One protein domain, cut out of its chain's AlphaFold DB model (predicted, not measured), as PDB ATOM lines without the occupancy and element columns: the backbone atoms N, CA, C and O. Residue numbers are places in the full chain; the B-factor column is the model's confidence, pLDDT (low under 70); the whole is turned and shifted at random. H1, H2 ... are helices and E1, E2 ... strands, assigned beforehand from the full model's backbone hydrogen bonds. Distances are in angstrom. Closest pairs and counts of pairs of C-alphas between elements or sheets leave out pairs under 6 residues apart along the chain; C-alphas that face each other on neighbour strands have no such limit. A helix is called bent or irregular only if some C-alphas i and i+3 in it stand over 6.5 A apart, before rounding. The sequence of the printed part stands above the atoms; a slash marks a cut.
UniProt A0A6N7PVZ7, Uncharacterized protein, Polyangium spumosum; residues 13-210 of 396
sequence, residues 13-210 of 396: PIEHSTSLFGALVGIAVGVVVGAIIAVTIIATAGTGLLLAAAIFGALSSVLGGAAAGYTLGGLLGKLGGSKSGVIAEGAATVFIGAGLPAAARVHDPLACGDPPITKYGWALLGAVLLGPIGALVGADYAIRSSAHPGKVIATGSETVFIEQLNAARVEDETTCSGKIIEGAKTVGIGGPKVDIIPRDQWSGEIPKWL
ATOM      1  N   PRO A  13     228.751 153.983 177.020       91.62
ATOM      2  CA  PRO A  13     227.498 153.309 177.334       91.62
ATOM      3  C   PRO A  13     226.401 154.249 177.841       91.62
ATOM      4  O   PRO A  13     226.645 155.201 178.586       91.62
ATOM      5  N   ILE A  14     225.170 153.874 177.493       89.38
ATOM      6  CA  ILE A  14     223.919 154.465 177.965       89.38
ATOM      7  C   ILE A  14     223.260 153.523 178.974       89.38
ATOM      8  O   ILE A  14     223.062 152.331 178.705       89.38
ATOM      9  N   GLU A  15     222.883 154.069 180.123       86.31
ATOM     10  CA  GLU A  15     222.148 153.384 181.179       86.31
ATOM     11  C   GLU A  15     220.677 153.800 181.177       86.31
ATOM     12  O   GLU A  15     220.363 154.985 181.074       86.31
ATOM     13  N   HIS A  16     219.777 152.827 181.306       82.19
ATOM     14  CA  HIS A  16     218.379 153.083 181.658       82.19
ATOM     15  C   HIS A  16     218.166 152.736 183.119       82.19
ATOM     16  O   HIS A  16     218.766 151.780 183.625       82.19
ATOM     17  N   SER A  17     217.270 153.464 183.778       76.81
ATOM     18  CA  SER A  17     216.785 153.025 185.074       76.81
ATOM     19  C   SER A  17     215.853 151.829 184.887       76.81
ATOM     20  O   SER A  17     215.161 151.681 183.877       76.81
ATOM     21  N   THR A  18     215.797 150.953 185.881       71.81
ATOM     22  CA  THR A  18     214.850 149.832 185.879       71.81
ATOM     23  C   THR A  18     213.450 150.258 186.345       71.81
ATOM     24  O   THR A  18     212.663 149.415 186.772       71.81
ATOM     25  N   SER A  19     213.108 151.554 186.269       75.62
ATOM     26  CA  SER A  19     211.857 152.117 186.795       75.62
ATOM     27  C   SER A  19     210.607 151.472 186.194       75.62
ATOM     28  O   SER A  19     209.721 151.074 186.944       75.62
ATOM     29  N   LEU A  20     210.550 151.273 184.872       79.19
ATOM     30  CA  LEU A  20     209.425 150.584 184.227       79.19
ATOM     31  C   LEU A  20     209.302 149.132 184.704       79.19
ATOM     32  O   LEU A  20     208.201 148.664 184.990       79.19
ATOM     33  N   PHE A  21     210.425 148.417 184.796       70.44
ATOM     34  CA  PHE A  21     210.437 147.034 185.270       70.44
ATOM     35  C   PHE A  21     209.919 146.954 186.704       70.44
ATOM     36  O   PHE A  21     208.990 146.199 186.991       70.44
ATOM     37  N   GLY A  22     210.481 147.784 187.580       72.81
ATOM     38  CA  GLY A  22     210.050 147.888 188.958       72.81
ATOM     39  C   GLY A  22     208.562 148.213 189.039       72.81
ATOM     40  O   GLY A  22     207.842 147.529 189.754       72.81
ATOM     41  N   ALA A  23     208.073 149.178 188.258       77.38
ATOM     42  CA  ALA A  23     206.668 149.570 188.224       77.38
ATOM     43  C   ALA A  23     205.736 148.419 187.804       77.38
ATOM     44  O   ALA A  23     204.708 148.201 188.443       77.38
ATOM     45  N   LEU A  24     206.094 147.641 186.778       77.06
ATOM     46  CA  LEU A  24     205.291 146.505 186.309       77.06
ATOM     47  C   LEU A  24     205.290 145.331 187.295       77.06
ATOM     48  O   LEU A  24     204.232 144.765 187.576       77.06
ATOM     49  N   VAL A  25     206.453 144.988 187.856       71.38
ATOM     50  CA  VAL A  25     206.557 143.984 188.929       71.38
ATOM     51  C   VAL A  25     205.765 144.440 190.148       71.38
ATOM     52  O   VAL A  25     205.012 143.663 190.732       71.38
ATOM     53  N   GLY A  26     205.881 145.720 190.487       74.19
ATOM     54  CA  GLY A  26     205.141 146.362 191.554       74.19
ATOM     55  C   GLY A  26     203.633 146.237 191.359       74.19
ATOM     56  O   GLY A  26     202.962 145.770 192.273       74.19
ATOM     57  N   ILE A  27     203.098 146.556 190.173       79.88
ATOM     58  CA  ILE A  27     201.675 146.348 189.844       79.88
ATOM     59  C   ILE A  27     201.280 144.886 190.061       79.88
ATOM     60  O   ILE A  27     200.273 144.624 190.713       79.88
ATOM     61  N   ALA A  28     202.057 143.932 189.542       72.12
ATOM     62  CA  ALA A  28     201.731 142.512 189.656       72.12
ATOM     63  C   ALA A  28     201.665 142.053 191.123       72.12
ATOM     64  O   ALA A  28     200.681 141.435 191.532       72.12
ATOM     65  N   VAL A  29     202.669 142.404 191.932       67.69
ATOM     66  CA  VAL A  29     202.698 142.107 193.375       67.69
ATOM     67  C   VAL A  29     201.549 142.814 194.095       67.69
ATOM     68  O   VAL A  29     200.834 142.201 194.885       67.69
ATOM     69  N   GLY A  30     201.328 144.087 193.777       69.75
ATOM     70  CA  GLY A  30     200.274 144.912 194.348       69.75
ATOM     71  C   GLY A  30     198.870 144.366 194.086       69.75
ATOM     72  O   GLY A  30     198.052 144.323 195.001       69.75
ATOM     73  N   VAL A  31     198.599 143.874 192.874       76.94
ATOM     74  CA  VAL A  31     197.333 143.209 192.525       76.94
ATOM     75  C   VAL A  31     197.154 141.920 193.319       76.94
ATOM     76  O   VAL A  31     196.060 141.679 193.822       76.94
ATOM     77  N   VAL A  32     198.201 141.100 193.463       66.00
ATOM     78  CA  VAL A  32     198.127 139.851 194.240       66.00
ATOM     79  C   VAL A  32     197.793 140.143 195.702       66.00
ATOM     80  O   VAL A  32     196.849 139.566 196.239       66.00
ATOM     81  N   VAL A  33     198.503 141.085 196.329       64.75
ATOM     82  CA  VAL A  33     198.226 141.518 197.708       64.75
ATOM     83  C   VAL A  33     196.806 142.078 197.824       64.75
ATOM     84  O   VAL A  33     196.041 141.674 198.701       64.75
ATOM     85  N   GLY A  34     196.417 142.962 196.903       65.19
ATOM     86  CA  GLY A  34     195.086 143.558 196.872       65.19
ATOM     87  C   GLY A  34     193.964 142.530 196.690       65.19
ATOM     88  O   GLY A  34     192.900 142.681 197.292       65.19
ATOM     89  N   ALA A  35     194.208 141.468 195.916       69.19
ATOM     90  CA  ALA A  35     193.281 140.360 195.704       69.19
ATOM     91  C   ALA A  35     193.157 139.457 196.939       69.19
ATOM     92  O   ALA A  35     192.053 139.032 197.269       69.19
ATOM     93  N   ILE A  36     194.253 139.208 197.661       62.22
ATOM     94  CA  ILE A  36     194.211 138.481 198.939       62.22
ATOM     95  C   ILE A  36     193.348 139.253 199.948       62.22
ATOM     96  O   ILE A  36     192.443 138.675 200.549       62.22
ATOM     97  N   ILE A  37     193.555 140.571 200.063       63.06
ATOM     98  CA  ILE A  37     192.735 141.451 200.913       63.06
ATOM     99  C   ILE A  37     191.269 141.456 200.448       63.06
ATOM    100  O   ILE A  37     190.350 141.405 201.260       63.06
ATOM    101  N   ALA A  38     191.018 141.463 199.139       63.09
ATOM    102  CA  ALA A  38     189.663 141.406 198.600       63.09
ATOM    103  C   ALA A  38     188.927 140.121 199.005       63.09
ATOM    104  O   ALA A  38     187.764 140.175 199.410       63.09
ATOM    105  N   VAL A  39     189.602 138.971 198.934       62.12
ATOM    106  CA  VAL A  39     189.030 137.677 199.330       62.12
ATOM    107  C   VAL A  39     188.690 137.665 200.819       62.12
ATOM    108  O   VAL A  39     187.608 137.203 201.176       62.12
ATOM    109  N   THR A  40     189.547 138.207 201.690       59.84
ATOM    110  CA  THR A  40     189.263 138.264 203.136       59.84
ATOM    111  C   THR A  40     188.115 139.224 203.466       59.84
ATOM    112  O   THR A  40     187.254 138.885 204.282       59.84
ATOM    113  N   ILE A  41     188.033 140.375 202.789       62.78
ATOM    114  CA  ILE A  41     186.906 141.314 202.908       62.78
ATOM    115  C   ILE A  41     185.590 140.634 202.509       62.78
ATOM    116  O   ILE A  41     184.595 140.751 203.220       62.78
ATOM    117  N   ILE A  42     185.569 139.899 201.393       67.56
ATOM    118  CA  ILE A  42     184.350 139.227 200.920       67.56
ATOM    119  C   ILE A  42     183.982 138.050 201.830       67.56
ATOM    120  O   ILE A  42     182.814 137.892 202.173       67.56
ATOM    121  N   ALA A  43     184.959 137.248 202.261       64.81
ATOM    122  CA  ALA A  43     184.723 136.079 203.111       64.81
ATOM    123  C   ALA A  43     184.161 136.443 204.496       64.81
ATOM    124  O   ALA A  43     183.482 135.629 205.121       64.81
ATOM    125  N   THR A  44     184.430 137.660 204.977       64.00
ATOM    126  CA  THR A  44     183.928 138.171 206.262       64.00
ATOM    127  C   THR A  44     182.617 138.948 206.133       64.00
ATOM    128  O   THR A  44     181.986 139.281 207.138       64.00
ATOM    129  N   ALA A  45     182.165 139.217 204.907       58.38
ATOM    130  CA  ALA A  45     180.955 139.976 204.657       58.38
ATOM    131  C   ALA A  45     179.705 139.095 204.775       58.38
ATOM    132  O   ALA A  45     179.499 138.156 204.009       58.38
ATOM    133  N   GLY A  46     178.828 139.430 205.723       60.69
ATOM    134  CA  GLY A  46     177.476 138.872 205.772       60.69
ATOM    135  C   GLY A  46     176.630 139.287 204.559       60.69
ATOM    136  O   GLY A  46     177.034 140.095 203.725       60.69
ATOM    137  N   THR A  47     175.407 138.771 204.458       62.38
ATOM    138  CA  THR A  47     174.485 139.116 203.362       62.38
ATOM    139  C   THR A  47     173.935 140.546 203.480       62.38
ATOM    140  O   THR A  47     173.794 141.083 204.577       62.38
ATOM    141  N   GLY A  48     173.535 141.157 202.360       66.69
ATOM    142  CA  GLY A  48     172.820 142.442 202.349       66.69
ATOM    143  C   GLY A  48     173.734 143.663 202.204       66.69
ATOM    144  O   GLY A  48     174.672 143.650 201.414       66.69
ATOM    145  N   LEU A  49     173.457 144.750 202.933       62.06
ATOM    146  CA  LEU A  49     174.142 146.039 202.738       62.06
ATOM    147  C   LEU A  49     175.650 145.989 203.068       62.06
ATOM    148  O   LEU A  49     176.435 146.748 202.499       62.06
ATOM    149  N   LEU A  50     176.062 145.051 203.929       67.69
ATOM    150  CA  LEU A  50     177.470 144.768 204.227       67.69
ATOM    151  C   LEU A  50     178.196 144.077 203.067       67.69
ATOM    152  O   LEU A  50     179.372 144.352 202.854       67.69
ATOM    153  N   LEU A  51     177.498 143.266 202.266       71.75
ATOM    154  CA  LEU A  51     178.071 142.669 201.059       71.75
ATOM    155  C   LEU A  51     178.394 143.745 200.011       71.75
ATOM    156  O   LEU A  51     179.437 143.685 199.372       71.75
ATOM    157  N   ALA A  52     177.550 144.773 199.878       70.06
ATOM    158  CA  ALA A  52     177.833 145.908 198.998       70.06
ATOM    159  C   ALA A  52     179.067 146.704 199.466       70.06
ATOM    160  O   ALA A  52     179.934 147.029 198.655       70.06
ATOM    161  N   ALA A  53     179.190 146.961 200.776       68.12
ATOM    162  CA  ALA A  53     180.385 147.584 201.351       68.12
ATOM    163  C   ALA A  53     181.651 146.747 201.096       68.12
ATOM    164  O   ALA A  53     182.694 147.296 200.740       68.12
ATOM    165  N   ALA A  54     181.541 145.425 201.227       70.19
ATOM    166  CA  ALA A  54     182.633 144.487 201.012       70.19
ATOM    167  C   ALA A  54     183.062 144.385 199.544       70.19
ATOM    168  O   ALA A  54     184.255 144.396 199.271       70.19
ATOM    169  N   ILE A  55     182.126 144.368 198.592       76.38
ATOM    170  CA  ILE A  55     182.448 144.364 197.155       76.38
ATOM    171  C   ILE A  55     183.236 145.624 196.781       76.38
ATOM    172  O   ILE A  55     184.270 145.537 196.122       76.38
ATOM    173  N   PHE A  56     182.791 146.800 197.232       68.50
ATOM    174  CA  PHE A  56     183.518 148.040 196.966       68.50
ATOM    175  C   PHE A  56     184.857 148.109 197.713       68.50
ATOM    176  O   PHE A  56     185.835 148.604 197.158       68.50
ATOM    177  N   GLY A  57     184.940 147.557 198.927       63.56
ATOM    178  CA  GLY A  57     186.199 147.441 199.670       63.56
ATOM    179  C   GLY A  57     187.207 146.528 198.967       63.56
ATOM    180  O   GLY A  57     188.368 146.891 198.824       63.56
ATOM    181  N   ALA A  58     186.741 145.394 198.444       73.56
ATOM    182  CA  ALA A  58     187.526 144.443 197.665       73.56
ATOM    183  C   ALA A  58     188.017 145.027 196.328       73.56
ATOM    184  O   ALA A  58     189.169 144.847 195.943       73.56
ATOM    185  N   LEU A  59     187.171 145.775 195.617       69.25
ATOM    186  CA  LEU A  59     187.594 146.480 194.401       69.25
ATOM    187  C   LEU A  59     188.625 147.571 194.718       69.25
ATOM    188  O   LEU A  59     189.624 147.705 194.011       69.25
ATOM    189  N   SER A  60     188.409 148.318 195.803       68.56
ATOM    190  CA  SER A  60     189.352 149.329 196.282       68.56
ATOM    191  C   SER A  60     190.705 148.717 196.654       68.56
ATOM    192  O   SER A  60     191.730 149.277 196.280       68.56
ATOM    193  N   SER A  61     190.734 147.547 197.301       67.69
ATOM    194  CA  SER A  61     191.988 146.892 197.690       67.69
ATOM    195  C   SER A  61     192.787 146.380 196.491       67.69
ATOM    196  O   SER A  61     194.004 146.531 196.480       67.69
ATOM    197  N   VAL A  62     192.137 145.829 195.460       75.19
ATOM    198  CA  VAL A  62     192.825 145.377 194.232       75.19
ATOM    199  C   VAL A  62     193.409 146.558 193.458       75.19
ATOM    200  O   VAL A  62     194.575 146.526 193.064       75.19
ATOM    201  N   LEU A  63     192.620 147.616 193.259       68.69
ATOM    202  CA  LEU A  63     193.046 148.792 192.495       68.69
ATOM    203  C   LEU A  63     194.073 149.630 193.266       68.69
ATOM    204  O   LEU A  63     195.080 150.048 192.700       68.69
ATOM    205  N   GLY A  64     193.858 149.816 194.569       67.88
ATOM    206  CA  GLY A  64     194.811 150.471 195.462       67.88
ATOM    207  C   GLY A  64     196.113 149.685 195.580       67.88
ATOM    208  O   GLY A  64     197.186 150.278 195.538       67.88
ATOM    209  N   GLY A  65     196.037 148.351 195.630       71.38
ATOM    210  CA  GLY A  65     197.199 147.470 195.567       71.38
ATOM    211  C   GLY A  65     197.994 147.659 194.277       71.38
ATOM    212  O   GLY A  65     199.201 147.873 194.335       71.38
ATOM    213  N   ALA A  66     197.330 147.671 193.117       74.75
ATOM    214  CA  ALA A  66     197.971 147.924 191.825       74.75
ATOM    215  C   ALA A  66     198.668 149.297 191.762       74.75
ATOM    216  O   ALA A  66     199.820 149.378 191.338       74.75
ATOM    217  N   ALA A  67     198.002 150.364 192.217       71.44
ATOM    218  CA  ALA A  67     198.546 151.725 192.214       71.44
ATOM    219  C   ALA A  67     199.712 151.903 193.210       71.44
ATOM    220  O   ALA A  67     200.744 152.497 192.880       71.44
ATOM    221  N   ALA A  68     199.595 151.342 194.417       67.94
ATOM    222  CA  ALA A  68     200.681 151.318 195.398       67.94
ATOM    223  C   ALA A  68     201.878 150.503 194.883       67.94
ATOM    224  O   ALA A  68     203.029 150.917 195.009       67.94
ATOM    225  N   GLY A  69     201.597 149.378 194.229       71.19
ATOM    226  CA  GLY A  69     202.576 148.561 193.535       71.19
ATOM    227  C   GLY A  69     203.320 149.329 192.444       71.19
ATOM    228  O   GLY A  69     204.545 149.360 192.455       71.19
ATOM    229  N   TYR A  70     202.599 149.994 191.538       76.38
ATOM    230  CA  TYR A  70     203.167 150.832 190.474       76.38
ATOM    231  C   TYR A  70     204.152 151.872 191.019       76.38
ATOM    232  O   TYR A  70     205.282 151.980 190.542       76.38
ATOM    233  N   THR A  71     203.735 152.611 192.047       70.19
ATOM    234  CA  THR A  71     204.535 153.698 192.627       70.19
ATOM    235  C   THR A  71     205.768 153.181 193.367       70.19
ATOM    236  O   THR A  71     206.877 153.652 193.105       70.19
ATOM    237  N   LEU A  72     205.604 152.185 194.246       69.50
ATOM    238  CA  LEU A  72     206.710 151.585 194.996       69.50
ATOM    239  C   LEU A  72     207.687 150.865 194.068       69.50
ATOM    240  O   LEU A  72     208.898 151.037 194.170       69.50
ATOM    241  N   GLY A  73     207.155 150.093 193.129       68.88
ATOM    242  CA  GLY A  73     207.926 149.401 192.119       68.88
ATOM    243  C   GLY A  73     208.735 150.368 191.261       68.88
ATOM    244  O   GLY A  73     209.940 150.185 191.097       68.88
ATOM    245  N   GLY A  74     208.110 151.439 190.769       71.19
ATOM    246  CA  GLY A  74     208.794 152.472 189.996       71.19
ATOM    247  C   GLY A  74     209.908 153.159 190.783       71.19
ATOM    248  O   GLY A  74     210.970 153.437 190.229       71.19
ATOM    249  N   LEU A  75     209.701 153.388 192.085       72.00
ATOM    250  CA  LEU A  75     210.720 153.939 192.980       72.00
ATOM    251  C   LEU A  75     211.900 152.978 193.163       72.00
ATOM    252  O   LEU A  75     213.045 153.390 192.996       72.00
ATOM    253  N   LEU A  76     211.632 151.707 193.468       68.75
ATOM    254  CA  LEU A  76     212.672 150.687 193.632       68.75
ATOM    255  C   LEU A  76     213.440 150.456 192.327       68.75
ATOM    256  O   LEU A  76     214.654 150.282 192.346       68.75
ATOM    257  N   GLY A  77     212.757 150.540 191.186       66.19
ATOM    258  CA  GLY A  77     213.376 150.440 189.870       66.19
ATOM    259  C   GLY A  77     214.334 151.592 189.549       66.19
ATOM    260  O   GLY A  77     215.259 151.406 188.765       66.19
ATOM    261  N   LYS A  78     214.197 152.760 190.192       75.19
ATOM    262  CA  LYS A  78     215.177 153.855 190.065       75.19
ATOM    263  C   LYS A  78     216.492 153.581 190.798       75.19
ATOM    264  O   LYS A  78     217.467 154.279 190.545       75.19
ATOM    265  N   LEU A  79     216.524 152.601 191.705       72.06
ATOM    266  CA  LEU A  79     217.731 152.236 192.455       72.06
ATOM    267  C   LEU A  79     218.676 151.335 191.649       72.06
ATOM    268  O   LEU A  79     219.834 151.175 192.026       72.06
ATOM    269  N   GLY A  80     218.186 150.740 190.559       65.06
ATOM    270  CA  GLY A  80     218.964 149.909 189.651       65.06
ATOM    271  C   GLY A  80     219.039 150.523 188.260       65.06
ATOM    272  O   GLY A  80     218.051 151.064 187.758       65.06
ATOM    273  N   GLY A  81     220.198 150.393 187.622       67.94
ATOM    274  CA  GLY A  81     220.388 150.742 186.224       67.94
ATOM    275  C   GLY A  81     221.044 149.604 185.449       67.94
ATOM    276  O   GLY A  81     221.734 148.743 186.007       67.94
ATOM    277  N   SER A  82     220.745 149.541 184.155       74.00
ATOM    278  CA  SER A  82     221.344 148.573 183.242       74.00
ATOM    279  C   SER A  82     221.913 149.270 182.018       74.00
ATOM    280  O   SER A  82     221.253 150.112 181.406       74.00
ATOM    281  N   LYS A  83     223.118 148.857 181.615       82.81
ATOM    282  CA  LYS A  83     223.723 149.250 180.338       82.81
ATOM    283  C   LYS A  83     222.901 148.650 179.196       82.81
ATOM    284  O   LYS A  83     222.896 147.430 179.038       82.81
ATOM    285  N   SER A  84     222.229 149.492 178.416       73.44
ATOM    286  CA  SER A  84     221.255 149.045 177.399       73.44
ATOM    287  C   SER A  84     221.526 149.597 175.995       73.44
ATOM    288  O   SER A  84     220.785 149.295 175.059       73.44
ATOM    289  N   GLY A  85     222.574 150.401 175.822       84.12
ATOM    290  CA  GLY A  85     222.990 150.908 174.519       84.12
ATOM    291  C   GLY A  85     224.332 151.620 174.576       84.12
ATOM    292  O   GLY A  85     224.919 151.769 175.647       84.12
ATOM    293  N   VAL A  86     224.802 152.058 173.415       91.25
ATOM    294  CA  VAL A  86     226.014 152.875 173.263       91.25
ATOM    295  C   VAL A  86     225.760 154.012 172.281       91.25
ATOM    296  O   VAL A  86     224.854 153.933 171.446       91.25
ATOM    297  N   ILE A  87     226.568 155.062 172.358       93.12
ATOM    298  CA  ILE A  87     226.579 156.129 171.351       93.12
ATOM    299  C   ILE A  87     227.130 155.548 170.042       93.12
ATOM    300  O   ILE A  87     228.248 155.028 170.030       93.12
ATOM    301  N   ALA A  88     226.339 155.581 168.965       92.19
ATOM    302  CA  ALA A  88     226.675 154.907 167.708       92.19
ATOM    303  C   ALA A  88     227.588 155.749 166.819       92.19
ATOM    304  O   ALA A  88     228.558 155.236 166.265       92.19
ATOM    305  N   GLU A  89     227.278 157.035 166.691       93.81
ATOM    306  CA  GLU A  89     228.020 157.972 165.850       93.81
ATOM    307  C   GLU A  89     228.353 159.241 166.637       93.81
ATOM    308  O   GLU A  89     227.853 159.454 167.740       93.81
ATOM    309  N   GLY A  90     229.267 160.044 166.102       94.38
ATOM    310  CA  GLY A  90     229.804 161.226 166.765       94.38
ATOM    311  C   GLY A  90     230.305 162.255 165.761       94.38
ATOM    312  O   GLY A  90     230.073 162.141 164.558       94.38
ATOM    313  N   ALA A  91     231.040 163.248 166.251       96.56
ATOM    314  CA  ALA A  91     231.688 164.273 165.443       96.56
ATOM    315  C   ALA A  91     232.640 163.681 164.388       96.56
ATOM    316  O   ALA A  91     233.399 162.752 164.660       96.56
ATOM    317  N   ALA A  92     232.659 164.272 163.195       95.94
ATOM    318  CA  ALA A  92     233.515 163.823 162.096       95.94
ATOM    319  C   ALA A  92     234.972 164.308 162.225       95.94
ATOM    320  O   ALA A  92     235.889 163.698 161.675       95.94
ATOM    321  N   THR A  93     235.190 165.422 162.925       96.12
ATOM    322  CA  THR A  93     236.466 166.153 162.963       96.12
ATOM    323  C   THR A  93     237.049 166.311 164.364       96.12
ATOM    324  O   THR A  93     238.211 166.694 164.504       96.12
ATOM    325  N   VAL A  94     236.274 166.008 165.408       96.75
ATOM    326  CA  VAL A  94     236.686 166.188 166.804       96.75
ATOM    327  C   VAL A  94     236.724 164.843 167.509       96.75
ATOM    328  O   VAL A  94     235.710 164.161 167.640       96.75
ATOM    329  N   PHE A  95     237.903 164.493 168.011       96.00
ATOM    330  CA  PHE A  95     238.174 163.223 168.676       96.00
ATOM    331  C   PHE A  95     238.676 163.481 170.095       96.00
ATOM    332  O   PHE A  95     239.490 164.382 170.307       96.00
ATOM    333  N   ILE A  96     238.190 162.717 171.076       94.00
ATOM    334  CA  ILE A  96     238.445 162.996 172.496       94.00
ATOM    335  C   ILE A  96     238.967 161.757 173.230       94.00
ATOM    336  O   ILE A  96     238.348 160.698 173.254       94.00
ATOM    337  N   GLY A  97     240.080 161.928 173.944       88.62
ATOM    338  CA  GLY A  97     240.654 160.906 174.820       88.62
ATOM    339  C   GLY A  97     241.555 159.895 174.105       88.62
ATOM    340  O   GLY A  97     241.843 159.995 172.913       88.62
ATOM    341  N   ALA A  98     242.041 158.921 174.874       84.19
ATOM    342  CA  ALA A  98     242.913 157.870 174.362       84.19
ATOM    343  C   ALA A  98     242.183 157.002 173.325       84.19
ATOM    344  O   ALA A  98     241.023 156.643 173.520       84.19
ATOM    345  N   GLY A  99     242.870 156.672 172.229       86.25
ATOM    346  CA  GLY A  99     242.281 155.946 171.099       86.25
ATOM    347  C   GLY A  99     241.504 156.826 170.115       86.25
ATOM    348  O   GLY A  99     241.018 156.298 169.124       86.25
ATOM    349  N   LEU A 100     241.421 158.141 170.367       90.19
ATOM    350  CA  LEU A 100     240.785 159.131 169.490       90.19
ATOM    351  C   LEU A 100     239.379 158.725 168.989       90.19
ATOM    352  O   LEU A 100     239.114 158.836 167.793       90.19
ATOM    353  N   PRO A 101     238.455 158.262 169.853       95.19
ATOM    354  CA  PRO A 101     237.061 158.104 169.448       95.19
ATOM    355  C   PRO A 101     236.431 159.477 169.166       95.19
ATOM    356  O   PRO A 101     236.801 160.490 169.773       95.19
ATOM    357  N   ALA A 102     235.464 159.503 168.253       97.06
ATOM    358  CA  ALA A 102     234.722 160.711 167.918       97.06
ATOM    359  C   ALA A 102     233.967 161.253 169.142       97.06
ATOM    360  O   ALA A 102     233.395 160.490 169.925       97.06
ATOM    361  N   ALA A 103     233.984 162.571 169.315       97.00
ATOM    362  CA  ALA A 103     233.256 163.243 170.382       97.00
ATOM    363  C   ALA A 103     231.746 163.147 170.156       97.00
ATOM    364  O   ALA A 103     231.288 163.323 169.031       97.00
ATOM    365  N   ALA A 104     230.974 162.914 171.213       97.19
ATOM    366  CA  ALA A 104     229.523 162.861 171.124       97.19
ATOM    367  C   ALA A 104     228.892 164.247 171.298       97.19
ATOM    368  O   ALA A 104     229.390 165.117 172.022       97.19
ATOM    369  N   ARG A 105     227.761 164.441 170.632       97.31
ATOM    370  CA  ARG A 105     227.009 165.688 170.550       97.31
ATOM    371  C   ARG A 105     225.525 165.396 170.630       97.31
ATOM    372  O   ARG A 105     225.062 164.288 170.371       97.31
ATOM    373  N   VAL A 106     224.757 166.428 170.931       95.31
ATOM    374  CA  VAL A 106     223.305 166.380 170.764       95.31
ATOM    375  C   VAL A 106     222.955 166.000 169.319       95.31
ATOM    376  O   VAL A 106     223.646 166.411 168.393       95.31
ATOM    377  N   HIS A 107     221.877 165.226 169.146       94.81
ATOM    378  CA  HIS A 107     221.420 164.603 167.894       94.81
ATOM    379  C   HIS A 107     222.227 163.412 167.376       94.81
ATOM    380  O   HIS A 107     221.739 162.737 166.466       94.81
ATOM    381  N   ASP A 108     223.383 163.092 167.959       95.81
ATOM    382  CA  ASP A 108     224.107 161.898 167.538       95.81
ATOM    383  C   ASP A 108     223.275 160.627 167.850       95.81
ATOM    384  O   ASP A 108     222.655 160.526 168.924       95.81
ATOM    385  N   PRO A 109     223.199 159.670 166.906       92.56
ATOM    386  CA  PRO A 109     222.385 158.470 167.028       92.56
ATOM    387  C   PRO A 109     222.945 157.477 168.045       92.56
ATOM    388  O   PRO A 109     224.150 157.374 168.288       92.56
ATOM    389  N   LEU A 110     222.034 156.693 168.616       91.25
ATOM    390  CA  LEU A 110     222.330 155.668 169.607       91.25
ATOM    391  C   LEU A 110     222.114 154.273 169.023       91.25
ATOM    392  O   LEU A 110     221.098 154.002 168.381       91.25
ATOM    393  N   ALA A 111     223.034 153.365 169.330       87.19
ATOM    394  CA  ALA A 111     222.876 151.937 169.102       87.19
ATOM    395  C   ALA A 111     222.257 151.327 170.364       87.19
ATOM    396  O   ALA A 111     222.938 150.769 171.228       87.19
ATOM    397  N   CYS A 112     220.944 151.497 170.496       77.94
ATOM    398  CA  CYS A 112     220.122 150.737 171.434       77.94
ATOM    399  C   CYS A 112     219.758 149.405 170.752       77.94
ATOM    400  O   CYS A 112     219.445 149.428 169.565       77.94
ATOM    401  N   GLY A 113     219.857 148.271 171.461       62.56
ATOM    402  CA  GLY A 113     219.893 146.912 170.874       62.56
ATOM    403  C   GLY A 113     218.840 146.582 169.797       62.56
ATOM    404  O   GLY A 113     217.782 147.196 169.751       62.56
ATOM    405  N   ASP A 114     219.146 145.596 168.942       45.41
ATOM    406  CA  ASP A 114     218.388 145.201 167.737       45.41
ATOM    407  C   ASP A 114     216.943 144.703 167.989       45.41
ATOM    408  O   ASP A 114     216.675 144.036 168.994       45.41
ATOM    409  N   PRO A 115     215.997 144.933 167.048       47.22
ATOM    410  CA  PRO A 115     214.595 144.543 167.194       47.22
ATOM    411  C   PRO A 115     214.363 143.044 166.967       47.22
ATOM    412  O   PRO A 115     214.889 142.467 166.015       47.22
ATOM    413  N   PRO A 116     213.425 142.425 167.705       39.69
ATOM    414  CA  PRO A 116     212.770 141.228 167.209       39.69
ATOM    415  C   PRO A 116     211.255 141.435 167.157       39.69
ATOM    416  O   PRO A 116     210.506 141.090 168.071       39.69
ATOM    417  N   ILE A 117     210.796 141.917 166.004       35.91
ATOM    418  CA  ILE A 117     209.384 142.060 165.594       35.91
ATOM    419  C   ILE A 117     208.613 140.714 165.565       35.91
ATOM    420  O   ILE A 117     207.442 140.670 165.213       35.91
ATOM    421  N   THR A 118     209.234 139.603 165.969       39.50
ATOM    422  CA  THR A 118     208.661 138.248 165.998       39.50
ATOM    423  C   THR A 118     208.213 137.775 167.390       39.50
ATOM    424  O   THR A 118     207.705 136.662 167.513       39.50
ATOM    425  N   LYS A 119     208.386 138.574 168.460       45.62
ATOM    426  CA  LYS A 119     208.354 138.047 169.845       45.62
ATOM    427  C   LYS A 119     207.252 138.562 170.776       45.62
ATOM    428  O   LYS A 119     207.058 137.965 171.833       45.62
ATOM    429  N   TYR A 120     206.443 139.539 170.356       41.84
ATOM    430  CA  TYR A 120     205.193 139.892 171.059       41.84
ATOM    431  C   TYR A 120     204.243 138.686 171.208       41.84
ATOM    432  O   TYR A 120     203.502 138.593 172.186       41.84
ATOM    433  N   GLY A 121     204.330 137.710 170.293       38.03
ATOM    434  CA  GLY A 121     203.578 136.457 170.369       38.03
ATOM    435  C   GLY A 121     203.908 135.591 171.592       38.03
ATOM    436  O   GLY A 121     203.016 134.930 172.106       38.03
ATOM    437  N   TRP A 122     205.141 135.627 172.115       37.81
ATOM    438  CA  TRP A 122     205.558 134.766 173.234       37.81
ATOM    439  C   TRP A 122     205.169 135.325 174.608       37.81
ATOM    440  O   TRP A 122     204.821 134.552 175.497       37.81
ATOM    441  N   ALA A 123     205.147 136.652 174.772       40.47
ATOM    442  CA  ALA A 123     204.639 137.301 175.986       40.47
ATOM    443  C   ALA A 123     203.113 137.136 176.123       40.47
ATOM    444  O   ALA A 123     202.614 136.847 177.211       40.47
ATOM    445  N   LEU A 124     202.381 137.227 175.004       40.81
ATOM    446  CA  LEU A 124     200.946 136.927 174.952       40.81
ATOM    447  C   LEU A 124     200.663 135.430 175.163       40.81
ATOM    448  O   LEU A 124     199.764 135.090 175.927       40.81
ATOM    449  N   LEU A 125     201.455 134.527 174.570       38.62
ATOM    450  CA  LEU A 125     201.326 133.081 174.801       38.62
ATOM    451  C   LEU A 125     201.634 132.683 176.254       38.62
ATOM    452  O   LEU A 125     200.942 131.830 176.799       38.62
ATOM    453  N   GLY A 126     202.616 133.314 176.907       39.69
ATOM    454  CA  GLY A 126     202.956 133.055 178.312       39.69
ATOM    455  C   GLY A 126     201.836 133.434 179.283       39.69
ATOM    456  O   GLY A 126     201.492 132.642 180.161       39.69
ATOM    457  N   ALA A 127     201.209 134.599 179.092       38.75
ATOM    458  CA  ALA A 127     200.061 135.032 179.892       38.75
ATOM    459  C   ALA A 127     198.817 134.144 179.681       38.75
ATOM    460  O   ALA A 127     198.095 133.863 180.637       38.75
ATOM    461  N   VAL A 128     198.597 133.660 178.452       37.09
ATOM    462  CA  VAL A 128     197.478 132.761 178.111       37.09
ATOM    463  C   VAL A 128     197.698 131.332 178.633       37.09
ATOM    464  O   VAL A 128     196.732 130.683 179.022       37.09
ATOM    465  N   LEU A 129     198.941 130.834 178.674       34.91
ATOM    466  CA  LEU A 129     199.241 129.437 179.031       34.91
ATOM    467  C   LEU A 129     199.613 129.204 180.505       34.91
ATOM    468  O   LEU A 129     199.410 128.096 180.996       34.91
ATOM    469  N   LEU A 130     200.173 130.191 181.218       38.72
ATOM    470  CA  LEU A 130     200.782 129.990 182.551       38.72
ATOM    471  C   LEU A 130     200.288 130.974 183.632       38.72
ATOM    472  O   LEU A 130     200.822 130.995 184.745       38.72
ATOM    473  N   GLY A 131     199.282 131.801 183.331       40.44
ATOM    474  CA  GLY A 131     198.693 132.735 184.295       40.44
ATOM    475  C   GLY A 131     199.696 133.781 184.825       40.44
ATOM    476  O   GLY A 131     200.542 134.253 184.061       40.44
ATOM    477  N   PRO A 132     199.639 134.180 186.113       42.44
ATOM    478  CA  PRO A 132     200.435 135.297 186.645       42.44
ATOM    479  C   PRO A 132     201.957 135.067 186.582       42.44
ATOM    480  O   PRO A 132     202.709 136.016 186.375       42.44
ATOM    481  N   ILE A 133     202.423 133.816 186.669       38.50
ATOM    482  CA  ILE A 133     203.850 133.468 186.513       38.50
ATOM    483  C   ILE A 133     204.278 133.608 185.044       38.50
ATOM    484  O   ILE A 133     205.353 134.127 184.749       38.50
ATOM    485  N   GLY A 134     203.409 133.212 184.112       36.47
ATOM    486  CA  GLY A 134     203.619 133.399 182.676       36.47
ATOM    487  C   GLY A 134     203.661 134.859 182.243       36.47
ATOM    488  O   GLY A 134     204.444 135.214 181.365       36.47
ATOM    489  N   ALA A 135     202.865 135.712 182.894       45.25
ATOM    490  CA  ALA A 135     202.894 137.157 182.690       45.25
ATOM    491  C   ALA A 135     204.210 137.781 183.188       45.25
ATOM    492  O   ALA A 135     204.783 138.611 182.489       45.25
ATOM    493  N   LEU A 136     204.730 137.343 184.342       40.84
ATOM    494  CA  LEU A 136     206.006 137.825 184.888       40.84
ATOM    495  C   LEU A 136     207.205 137.417 184.020       40.84
ATOM    496  O   LEU A 136     208.052 138.254 183.721       40.84
ATOM    497  N   VAL A 137     207.257 136.164 183.558       39.59
ATOM    498  CA  VAL A 137     208.331 135.675 182.671       39.59
ATOM    499  C   VAL A 137     208.223 136.291 181.271       39.59
ATOM    500  O   VAL A 137     209.233 136.663 180.676       39.59
ATOM    501  N   GLY A 138     207.003 136.449 180.748       41.94
ATOM    502  CA  GLY A 138     206.750 137.117 179.471       41.94
ATOM    503  C   GLY A 138     207.112 138.605 179.495       41.94
ATOM    504  O   GLY A 138     207.684 139.104 178.527       41.94
ATOM    505  N   ALA A 139     206.840 139.295 180.608       44.28
ATOM    506  CA  ALA A 139     207.246 140.680 180.831       44.28
ATOM    507  C   ALA A 139     208.769 140.803 180.990       44.28
ATOM    508  O   ALA A 139     209.375 141.608 180.290       44.28
ATOM    509  N   ASP A 140     209.407 139.971 181.823       43.12
ATOM    510  CA  ASP A 140     210.868 139.951 181.992       43.12
ATOM    511  C   ASP A 140     211.596 139.739 180.648       43.12
ATOM    512  O   ASP A 140     212.539 140.461 180.321       43.12
ATOM    513  N   TYR A 141     211.100 138.824 179.807       42.06
ATOM    514  CA  TYR A 141     211.684 138.526 178.496       42.06
ATOM    515  C   TYR A 141     211.432 139.619 177.438       42.06
ATOM    516  O   TYR A 141     212.334 139.939 176.655       42.06
ATOM    517  N   ALA A 142     210.234 140.217 177.413       44.66
ATOM    518  CA  ALA A 142     209.904 141.322 176.508       44.66
ATOM    519  C   ALA A 142     210.689 142.599 176.849       44.66
ATOM    520  O   ALA A 142     211.165 143.282 175.946       44.66
ATOM    521  N   ILE A 143     210.885 142.882 178.141       47.75
ATOM    522  CA  ILE A 143     211.512 144.116 178.635       47.75
ATOM    523  C   ILE A 143     213.037 144.086 178.483       47.75
ATOM    524  O   ILE A 143     213.626 145.097 178.102       47.75
ATOM    525  N   ARG A 144     213.683 142.927 178.679       46.53
ATOM    526  CA  ARG A 144     215.126 142.752 178.398       46.53
ATOM    527  C   ARG A 144     215.474 142.868 176.907       46.53
ATOM    528  O   ARG A 144     216.652 142.931 176.570       46.53
ATOM    529  N   SER A 145     214.468 142.898 176.031       45.28
ATOM    530  CA  SER A 145     214.615 142.938 174.569       45.28
ATOM    531  C   SER A 145     213.931 144.160 173.929       45.28
ATOM    532  O   SER A 145     213.629 144.130 172.733       45.28
ATOM    533  N   SER A 146     213.663 145.219 174.706       52.91
ATOM    534  CA  SER A 146     212.990 146.453 174.264       52.91
ATOM    535  C   SER A 146     213.896 147.332 173.396       52.91
ATOM    536  O   SER A 146     214.359 148.394 173.801       52.91
ATOM    537  N   ALA A 147     214.149 146.875 172.180       60.84
ATOM    538  CA  ALA A 147     214.760 147.655 171.121       60.84
ATOM    539  C   ALA A 147     213.831 148.786 170.667       60.84
ATOM    540  O   ALA A 147     212.689 148.536 170.271       60.84
ATOM    541  N   HIS A 148     214.324 150.020 170.651       65.75
ATOM    542  CA  HIS A 148     213.641 151.140 170.008       65.75
ATOM    543  C   HIS A 148     214.628 151.892 169.093       65.75
ATOM    544  O   HIS A 148     215.501 152.612 169.583       65.75
ATOM    545  N   PRO A 149     214.533 151.726 167.763       73.56
ATOM    546  CA  PRO A 149     215.449 152.389 166.841       73.56
ATOM    547  C   PRO A 149     215.209 153.905 166.801       73.56
ATOM    548  O   PRO A 149     214.142 154.396 167.180       73.56
ATOM    549  N   GLY A 150     216.203 154.650 166.309       81.81
ATOM    550  CA  GLY A 150     216.072 156.085 166.029       81.81
ATOM    551  C   GLY A 150     216.134 156.993 167.259       81.81
ATOM    552  O   GLY A 150     215.545 158.073 167.251       81.81
ATOM    553  N   LYS A 151     216.807 156.562 168.332       90.00
ATOM    554  CA  LYS A 151     217.063 157.413 169.502       90.00
ATOM    555  C   LYS A 151     218.360 158.182 169.348       90.00
ATOM    556  O   LYS A 151     219.297 157.714 168.707       90.00
ATOM    557  N   VAL A 152     218.374 159.366 169.943       93.75
ATOM    558  CA  VAL A 152     219.464 160.335 169.837       93.75
ATOM    559  C   VAL A 152     219.731 160.969 171.195       93.75
ATOM    560  O   VAL A 152     218.887 160.914 172.097       93.75
ATOM    561  N   ILE A 153     220.893 161.595 171.338       95.12
ATOM    562  CA  ILE A 153     221.215 162.415 172.509       95.12
ATOM    563  C   ILE A 153     220.333 163.675 172.506       95.12
ATOM    564  O   ILE A 153     220.229 164.358 171.485       95.12
ATOM    565  N   ALA A 154     219.681 163.964 173.635       94.94
ATOM    566  CA  ALA A 154     218.660 165.007 173.757       94.94
ATOM    567  C   ALA A 154     219.143 166.262 174.494       94.94
ATOM    568  O   ALA A 154     218.624 167.356 174.258       94.94
ATOM    569  N   THR A 155     220.129 166.111 175.376       95.81
ATOM    570  CA  THR A 155     220.654 167.198 176.210       95.81
ATOM    571  C   THR A 155     222.161 167.330 176.041       95.81
ATOM    572  O   THR A 155     222.831 166.344 175.738       95.81
ATOM    573  N   GLY A 156     222.709 168.514 176.294       96.12
ATOM    574  CA  GLY A 156     224.151 168.746 176.213       96.12
ATOM    575  C   GLY A 156     224.597 169.982 176.980       96.12
ATOM    576  O   GLY A 156     223.830 170.576 177.742       96.12
ATOM    577  N   SER A 157     225.847 170.391 176.765       96.38
ATOM    578  CA  SER A 157     226.375 171.660 177.276       96.38
ATOM    579  C   SER A 157     225.736 172.850 176.566       96.38
ATOM    580  O   SER A 157     225.729 172.909 175.341       96.38
ATOM    581  N   GLU A 158     225.267 173.839 177.320       95.69
ATOM    582  CA  GLU A 158     224.732 175.092 176.768       95.69
ATOM    583  C   GLU A 158     225.819 175.971 176.127       95.69
ATOM    584  O   GLU A 158     225.540 176.752 175.223       95.69
ATOM    585  N   THR A 159     227.069 175.850 176.584       95.31
ATOM    586  CA  THR A 159     228.145 176.789 176.227       95.31
ATOM    587  C   THR A 159     229.240 176.177 175.364       95.31
ATOM    588  O   THR A 159     230.041 176.914 174.793       95.31
ATOM    589  N   VAL A 160     229.334 174.848 175.305       96.56
ATOM    590  CA  VAL A 160     230.369 174.156 174.533       96.56
ATOM    591  C   VAL A 160     229.730 173.433 173.362       96.56
ATOM    592  O   VAL A 160     228.878 172.565 173.540       96.56
ATOM    593  N   PHE A 161     230.197 173.776 172.167       96.81
ATOM    594  CA  PHE A 161     229.718 173.219 170.913       96.81
ATOM    595  C   PHE A 161     230.844 172.464 170.214       96.81
ATOM    596  O   PHE A 161     231.992 172.910 170.194       96.81
ATOM    597  N   ILE A 162     230.503 171.337 169.607       96.94
ATOM    598  CA  ILE A 162     231.373 170.534 168.757       96.94
ATOM    599  C   ILE A 162     230.664 170.432 167.413       96.94
ATOM    600  O   ILE A 162     229.525 169.982 167.344       96.94
ATOM    601  N   GLU A 163     231.314 170.898 166.345       95.81
ATOM    602  CA  GLU A 163     230.708 170.965 165.003       95.81
ATOM    603  C   GLU A 163     229.335 171.668 165.001       95.81
ATOM    604  O   GLU A 163     228.393 171.209 164.366       95.81
ATOM    605  N   GLN A 164     229.227 172.787 165.727       96.25
ATOM    606  CA  GLN A 164     227.999 173.592 165.870       96.25
ATOM    607  C   GLN A 164     226.838 172.910 166.617       96.25
ATOM    608  O   GLN A 164     225.760 173.490 166.713       96.25
ATOM    609  N   LEU A 165     227.049 171.726 167.195       96.31
ATOM    610  CA  LEU A 165     226.073 171.049 168.049       96.31
ATOM    611  C   LEU A 165     226.550 171.047 169.498       96.31
ATOM    612  O   LEU A 165     227.748 170.969 169.767       96.31
ATOM    613  N   ASN A 166     225.618 171.129 170.442       97.62
ATOM    614  CA  ASN A 166     225.921 171.097 171.869       97.62
ATOM    615  C   ASN A 166     226.678 169.811 172.222       97.62
ATOM    616  O   ASN A 166     226.276 168.710 171.843       97.62
ATOM    617  N   ALA A 167     227.789 169.950 172.939       97.31
ATOM    618  CA  ALA A 167     228.626 168.817 173.301       97.31
ATOM    619  C   ALA A 167     227.945 167.946 174.363       97.31
ATOM    620  O   ALA A 167     227.437 168.476 175.355       97.31
ATOM    621  N   ALA A 168     227.966 166.628 174.167       97.31
ATOM    622  CA  ALA A 168     227.396 165.667 175.103       97.31
ATOM    623  C   ALA A 168     228.430 165.213 176.142       97.31
ATOM    624  O   ALA A 168     229.644 165.198 175.901       97.31
ATOM    625  N   ARG A 169     227.948 164.862 177.331       96.69
ATOM    626  CA  ARG A 169     228.758 164.606 178.525       96.69
ATOM    627  C   ARG A 169     228.149 163.488 179.355       96.69
ATOM    628  O   ARG A 169     226.997 163.108 179.170       96.69
ATOM    629  N   VAL A 170     228.919 162.993 180.315       95.44
ATOM    630  CA  VAL A 170     228.383 162.127 181.371       95.44
ATOM    631  C   VAL A 170     227.231 162.847 182.088       95.44
ATOM    632  O   VAL A 170     227.319 164.049 182.334       95.44
ATOM    633  N   GLU A 171     226.165 162.106 182.399       92.88
ATOM    634  CA  GLU A 171     224.856 162.563 182.905       92.88
ATOM    635  C   GLU A 171     223.947 163.303 181.907       92.88
ATOM    636  O   GLU A 171     222.809 163.649 182.259       92.88
ATOM    637  N   ASP A 172     224.374 163.525 180.661       95.38
ATOM    638  CA  ASP A 172     223.451 164.000 179.631       95.38
ATOM    639  C   ASP A 172     222.467 162.876 179.232       95.38
ATOM    640  O   ASP A 172     222.778 161.681 179.250       95.38
ATOM    641  N   GLU A 173     221.230 163.277 178.951       93.19
ATOM    642  CA  GLU A 173     220.074 162.425 178.695       93.19
ATOM    643  C   GLU A 173     219.793 162.286 177.194       93.19
ATOM    644  O   GLU A 173     220.128 163.130 176.355       93.19
ATOM    645  N   THR A 174     219.141 161.181 176.864       92.81
ATOM    646  CA  THR A 174     218.776 160.776 175.507       92.81
ATOM    647  C   THR A 174     217.264 160.852 175.307       92.81
ATOM    648  O   THR A 174     216.497 160.908 176.269       92.81
ATOM    649  N   THR A 175     216.790 160.791 174.061       90.38
ATOM    650  CA  THR A 175     215.343 160.810 173.768       90.38
ATOM    651  C   THR A 175     214.594 159.574 174.270       90.38
ATOM    652  O   THR A 175     213.366 159.575 174.272       90.38
ATOM    653  N   CYS A 176     215.297 158.525 174.708       86.06
ATOM    654  CA  CYS A 176     214.720 157.386 175.424       86.06
ATOM    655  C   CYS A 176     214.849 157.481 176.951       86.06
ATOM    656  O   CYS A 176     214.640 156.491 177.640       86.06
ATOM    657  N   SER A 177     215.191 158.661 177.486       86.00
ATOM    658  CA  SER A 177     215.421 158.902 178.920       86.00
ATOM    659  C   SER A 177     216.589 158.119 179.536       86.00
ATOM    660  O   SER A 177     216.791 158.187 180.745       86.00
ATOM    661  N   GLY A 178     217.400 157.442 178.719       87.94
ATOM    662  CA  GLY A 178     218.669 156.870 179.156       87.94
ATOM    663  C   GLY A 178     219.729 157.952 179.379       87.94
ATOM    664  O   GLY A 178     219.695 159.002 178.727       87.94
ATOM    665  N   LYS A 179     220.679 157.677 180.272       92.38
ATOM    666  CA  LYS A 179     221.783 158.567 180.652       92.38
ATOM    667  C   LYS A 179     223.128 158.053 180.161       92.38
ATOM    668  O   LYS A 179     223.378 156.850 180.194       92.38
ATOM    669  N   ILE A 180     224.018 158.960 179.769       93.75
ATOM    670  CA  ILE A 180     225.419 158.631 179.479       93.75
ATOM    671  C   ILE A 180     226.172 158.463 180.801       93.75
ATOM    672  O   ILE A 180     226.195 159.386 181.611       93.75
ATOM    673  N   ILE A 181     226.813 157.314 181.013       92.81
ATOM    674  CA  ILE A 181     227.446 156.986 182.308       92.81
ATOM    675  C   ILE A 181     228.969 156.845 182.252       92.81
ATOM    676  O   ILE A 181     229.623 156.742 183.287       92.81
ATOM    677  N   GLU A 182     229.553 156.848 181.056       93.25
ATOM    678  CA  GLU A 182     231.004 156.861 180.873       93.25
ATOM    679  C   GLU A 182     231.404 157.961 179.894       93.25
ATOM    680  O   GLU A 182     230.604 158.418 179.083       93.25
ATOM    681  N   GLY A 183     232.648 158.409 180.008       92.94
ATOM    682  CA  GLY A 183     233.191 159.490 179.203       92.94
ATOM    683  C   GLY A 183     234.710 159.520 179.263       92.94
ATOM    684  O   GLY A 183     235.365 158.707 179.926       92.94
ATOM    685  N   ALA A 184     235.298 160.495 178.584       94.44
ATOM    686  CA  ALA A 184     236.733 160.708 178.550       94.44
ATOM    687  C   ALA A 184     237.285 161.072 179.934       94.44
ATOM    688  O   ALA A 184     237.011 162.144 180.459       94.44
ATOM    689  N   LYS A 185     238.168 160.238 180.487       92.06
ATOM    690  CA  LYS A 185     238.816 160.517 181.784       92.06
ATOM    691  C   LYS A 185     239.762 161.723 181.762       92.06
ATOM    692  O   LYS A 185     240.162 162.209 182.811       92.06
ATOM    693  N   THR A 186     240.174 162.158 180.574       91.12
ATOM    694  CA  THR A 186     241.181 163.212 180.381       91.12
ATOM    695  C   THR A 186     240.586 164.545 179.945       91.12
ATOM    696  O   THR A 186     241.316 165.529 179.884       91.12
ATOM    697  N   VAL A 187     239.300 164.587 179.584       94.19
ATOM    698  CA  VAL A 187     238.657 165.783 179.026       94.19
ATOM    699  C   VAL A 187     237.289 165.958 179.664       94.19
ATOM    700  O   VAL A 187     236.395 165.140 179.458       94.19
ATOM    701  N   GLY A 188     237.129 167.049 180.408       93.56
ATOM    702  CA  GLY A 188     235.842 167.501 180.926       93.56
ATOM    703  C   GLY A 188     235.267 168.629 180.072       93.56
ATOM    704  O   GLY A 188     236.012 169.470 179.568       93.56
ATOM    705  N   ILE A 189     233.943 168.668 179.934       94.69
ATOM    706  CA  ILE A 189     233.214 169.740 179.250       94.69
ATOM    707  C   ILE A 189     232.335 170.486 180.255       94.69
ATOM    708  O   ILE A 189     231.419 169.933 180.862       94.69
ATOM    709  N   GLY A 190     232.618 171.776 180.432       92.81
ATOM    710  CA  GLY A 190     231.880 172.643 181.348       92.81
ATOM    711  C   GLY A 190     230.535 173.127 180.800       92.81
ATOM    712  O   GLY A 190     230.034 172.654 179.778       92.81
ATOM    713  N   GLY A 191     229.967 174.112 181.493       90.31
ATOM    714  CA  GLY A 191     228.726 174.776 181.099       90.31
ATOM    715  C   GLY A 191     227.470 174.154 181.720       90.31
ATOM    716  O   GLY A 191     227.497 172.985 182.122       90.31
ATOM    717  N   PRO A 192     226.364 174.911 181.812       93.75
ATOM    718  CA  PRO A 192     225.070 174.369 182.216       93.75
ATOM    719  C   PRO A 192     224.603 173.242 181.283       93.75
ATOM    720  O   PRO A 192     225.007 173.172 180.121       93.75
ATOM    721  N   LYS A 193     223.772 172.335 181.804       94.75
ATOM    722  CA  LYS A 193     223.050 171.336 181.003       94.75
ATOM    723  C   LYS A 193     221.794 171.987 180.431       94.75
ATOM    724  O   LYS A 193     221.058 172.623 181.181       94.75
ATOM    725  N   VAL A 194     221.553 171.801 179.138       94.69
ATOM    726  CA  VAL A 194     220.353 172.291 178.452       94.69
ATOM    727  C   VAL A 194     219.658 171.157 177.703       94.69
ATOM    728  O   VAL A 194     220.309 170.306 177.087       94.69
ATOM    729  N   ASP A 195     218.329 171.168 177.754       94.44
ATOM    730  CA  ASP A 195     217.472 170.276 176.981       94.44
ATOM    731  C   ASP A 195     217.282 170.884 175.587       94.44
ATOM    732  O   ASP A 195     216.585 171.883 175.425       94.44
ATOM    733  N   ILE A 196     217.937 170.305 174.579       94.19
ATOM    734  CA  ILE A 196     217.836 170.785 173.193       94.19
ATOM    735  C   ILE A 196     216.600 170.205 172.520       94.19
ATOM    736  O   ILE A 196     215.877 170.908 171.817       94.19
ATOM    737  N   ILE A 197     216.343 168.918 172.759       90.50
ATOM    738  CA  ILE A 197     215.105 168.275 172.336       90.50
ATOM    739  C   ILE A 197     214.080 168.454 173.460       90.50
ATOM    740  O   ILE A 197     214.330 167.972 174.569       90.50
ATOM    741  N   PRO A 198     212.927 169.091 173.196       87.75
ATOM    742  CA  PRO A 198     211.856 169.240 174.172       87.75
ATOM    743  C   PRO A 198     211.434 167.901 174.791       87.75
ATOM    744  O   PRO A 198     211.306 166.889 174.098       87.75
ATOM    745  N   ARG A 199     211.216 167.891 176.110       83.56
ATOM    746  CA  ARG A 199     210.943 166.668 176.887       83.56
ATOM    747  C   ARG A 199     209.651 165.945 176.472       83.56
ATOM    748  O   ARG A 199     209.517 164.749 176.708       83.56
ATOM    749  N   ASP A 200     208.707 166.630 175.833       80.75
ATOM    750  CA  ASP A 200     207.486 166.041 175.265       80.75
ATOM    751  C   ASP A 200     207.752 165.146 174.041       80.75
ATOM    752  O   ASP A 200     206.942 164.275 173.731       80.75
ATOM    753  N   GLN A 201     208.899 165.312 173.377       81.06
ATOM    754  CA  GLN A 201     209.324 164.477 172.248       81.06
ATOM    755  C   GLN A 201     210.088 163.221 172.691       81.06
ATOM    756  O   GLN A 201     210.512 162.413 171.860       81.06
ATOM    757  N   TRP A 202     210.297 163.049 173.995       84.06
ATOM    758  CA  TRP A 202     211.033 161.918 174.533       84.06
ATOM    759  C   TRP A 202     210.089 160.731 174.711       84.06
ATOM    760  O   TRP A 202     208.976 160.855 175.223       84.06
ATOM    761  N   SER A 203     210.548 159.542 174.340       73.88
ATOM    762  CA  SER A 203     209.886 158.311 174.757       73.88
ATOM    763  C   SER A 203     210.348 157.996 176.176       73.88
ATOM    764  O   SER A 203     211.394 157.373 176.346       73.88
ATOM    765  N   GLY A 204     209.604 158.481 177.172       69.88
ATOM    766  CA  GLY A 204     209.876 158.176 178.576       69.88
ATOM    767  C   GLY A 204     209.951 156.667 178.833       69.88
ATOM    768  O   GLY A 204     209.269 155.890 178.164       69.88
ATOM    769  N   GLU A 205     210.763 156.259 179.817       71.50
ATOM    770  CA  GLU A 205     210.906 154.847 180.215       71.50
ATOM    771  C   GLU A 205     209.554 154.213 180.558       71.50
ATOM    772  O   GLU A 205     209.311 153.053 180.242       71.50
ATOM    773  N   ILE A 206     208.657 154.995 181.164       71.38
ATOM    774  CA  ILE A 206     207.265 154.619 181.377       71.38
ATOM    775  C   ILE A 206     206.417 155.256 180.269       71.38
ATOM    776  O   ILE A 206     206.342 156.486 180.191       71.38
ATOM    777  N   PRO A 207     205.753 154.454 179.415       73.88
ATOM    778  CA  PRO A 207     204.852 154.980 178.402       73.88
ATOM    779  C   PRO A 207     203.740 155.824 179.027       73.88
ATOM    780  O   PRO A 207     203.110 155.405 179.997       73.88
ATOM    781  N   LYS A 208     203.426 156.970 178.414       77.56
ATOM    782  CA  LYS A 208     202.393 157.885 178.919       77.56
ATOM    783  C   LYS A 208     201.035 157.209 179.145       77.56
ATOM    784  O   LYS A 208     200.376 157.492 180.137       77.56
ATOM    785  N   TRP A 209     200.637 156.283 178.271       77.94
ATOM    786  CA  TRP A 209     199.376 155.554 178.435       77.94
ATOM    787  C   TRP A 209     199.338 154.738 179.734       77.94
ATOM    788  O   TRP A 209     198.271 154.610 180.326       77.94
ATOM    789  N   LEU A 210     200.474 154.184 180.177       78.56
ATOM    790  CA  LEU A 210     200.548 153.374 181.390       78.56
ATOM    791  C   LEU A 210     200.400 154.264 182.623       78.56
ATOM    792  O   LEU A 210     199.603 153.946 183.501       78.56
TER     793      LEU A 210
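Overview. This is residues 13 to 210 of the 396 residues of an uncharacterized protein of Polyangium spumosum (UniProt A0A6N7PVZ7). A long helical hairpin, H1 and H2, makes most of the length and runs from a loop-rich head that holds a small sheet, E1 E2 E3, and a strand pair, E4 E5. H3 folds back on itself, its second arm beside H1's residues 21 to 28. The printed part has 198 residues with three named helices and five strands in the order E1 H1 H2 E2 E3 H3 E4 E5, both sheets antiparallel, class mixed. It is loose, with a radius of gyration of the C-alphas of 22.5 A and spans of 78 by 36 by 26 A.

Arrangement. Begin at the sheet, order E1, residues 13 to 17, E2, 81 to 87, and E3, 110 to 112. Look for N 14 and O 85 at 2.8 A between E1 and E2, and N 111 and O 86 at 2.8 A in the hairpin of E2 and E3. H1, residues 19 to 44, and H2, 49 to 77, form a helical hairpin and touch at a shallow tilt of 20 degrees, opposite ways; their closest C-alphas, Ser 19 and Gly 77, are 3.8 A apart. H3, residues 120 to 143, was assigned as one helix by its hydrogen bonds but is bent, with C-alphas 129 and 132 9.7 A apart. Its arms H3a, 120 to 129, and H3b, 132 to 143, touch, closest at the C-alphas of Ala 123 and Gly 138, 4.1 A, and run opposite ways. With its residues 21 to 28 alone H1 touches H3b, closest at the C-alphas of Phe 21 and Ile 143, 7.3 A. The hairpin of E4, 155 to 157, and E5, 193 to 195, has N 194 and O 156 at 2.9 A; both are apart from E1, E2 and E3. In H1, H2, H3a and H3b every O i to N i+4 pair is within hydrogen-bond range.

Along the chain. Find C-alpha 13 at (227.498, 153.309, 177.334), where E1 begins. H1 spans 36.8 A, H2 41.5 A and E2 17.0 A. E5 ends at C-alpha 195, (217.472, 170.276, 176.981).

Size, cuts and confidence. The C-alphas of Thr 47 and Thr 93, the two farthest apart, are 78.8 A apart. The printed part has no cut; the links E2 to E3, H3 to E4 and E4 to E5 are long. Look for pLDDT under 70 at 73 residues, among them 32 to 50 and 113 to 148.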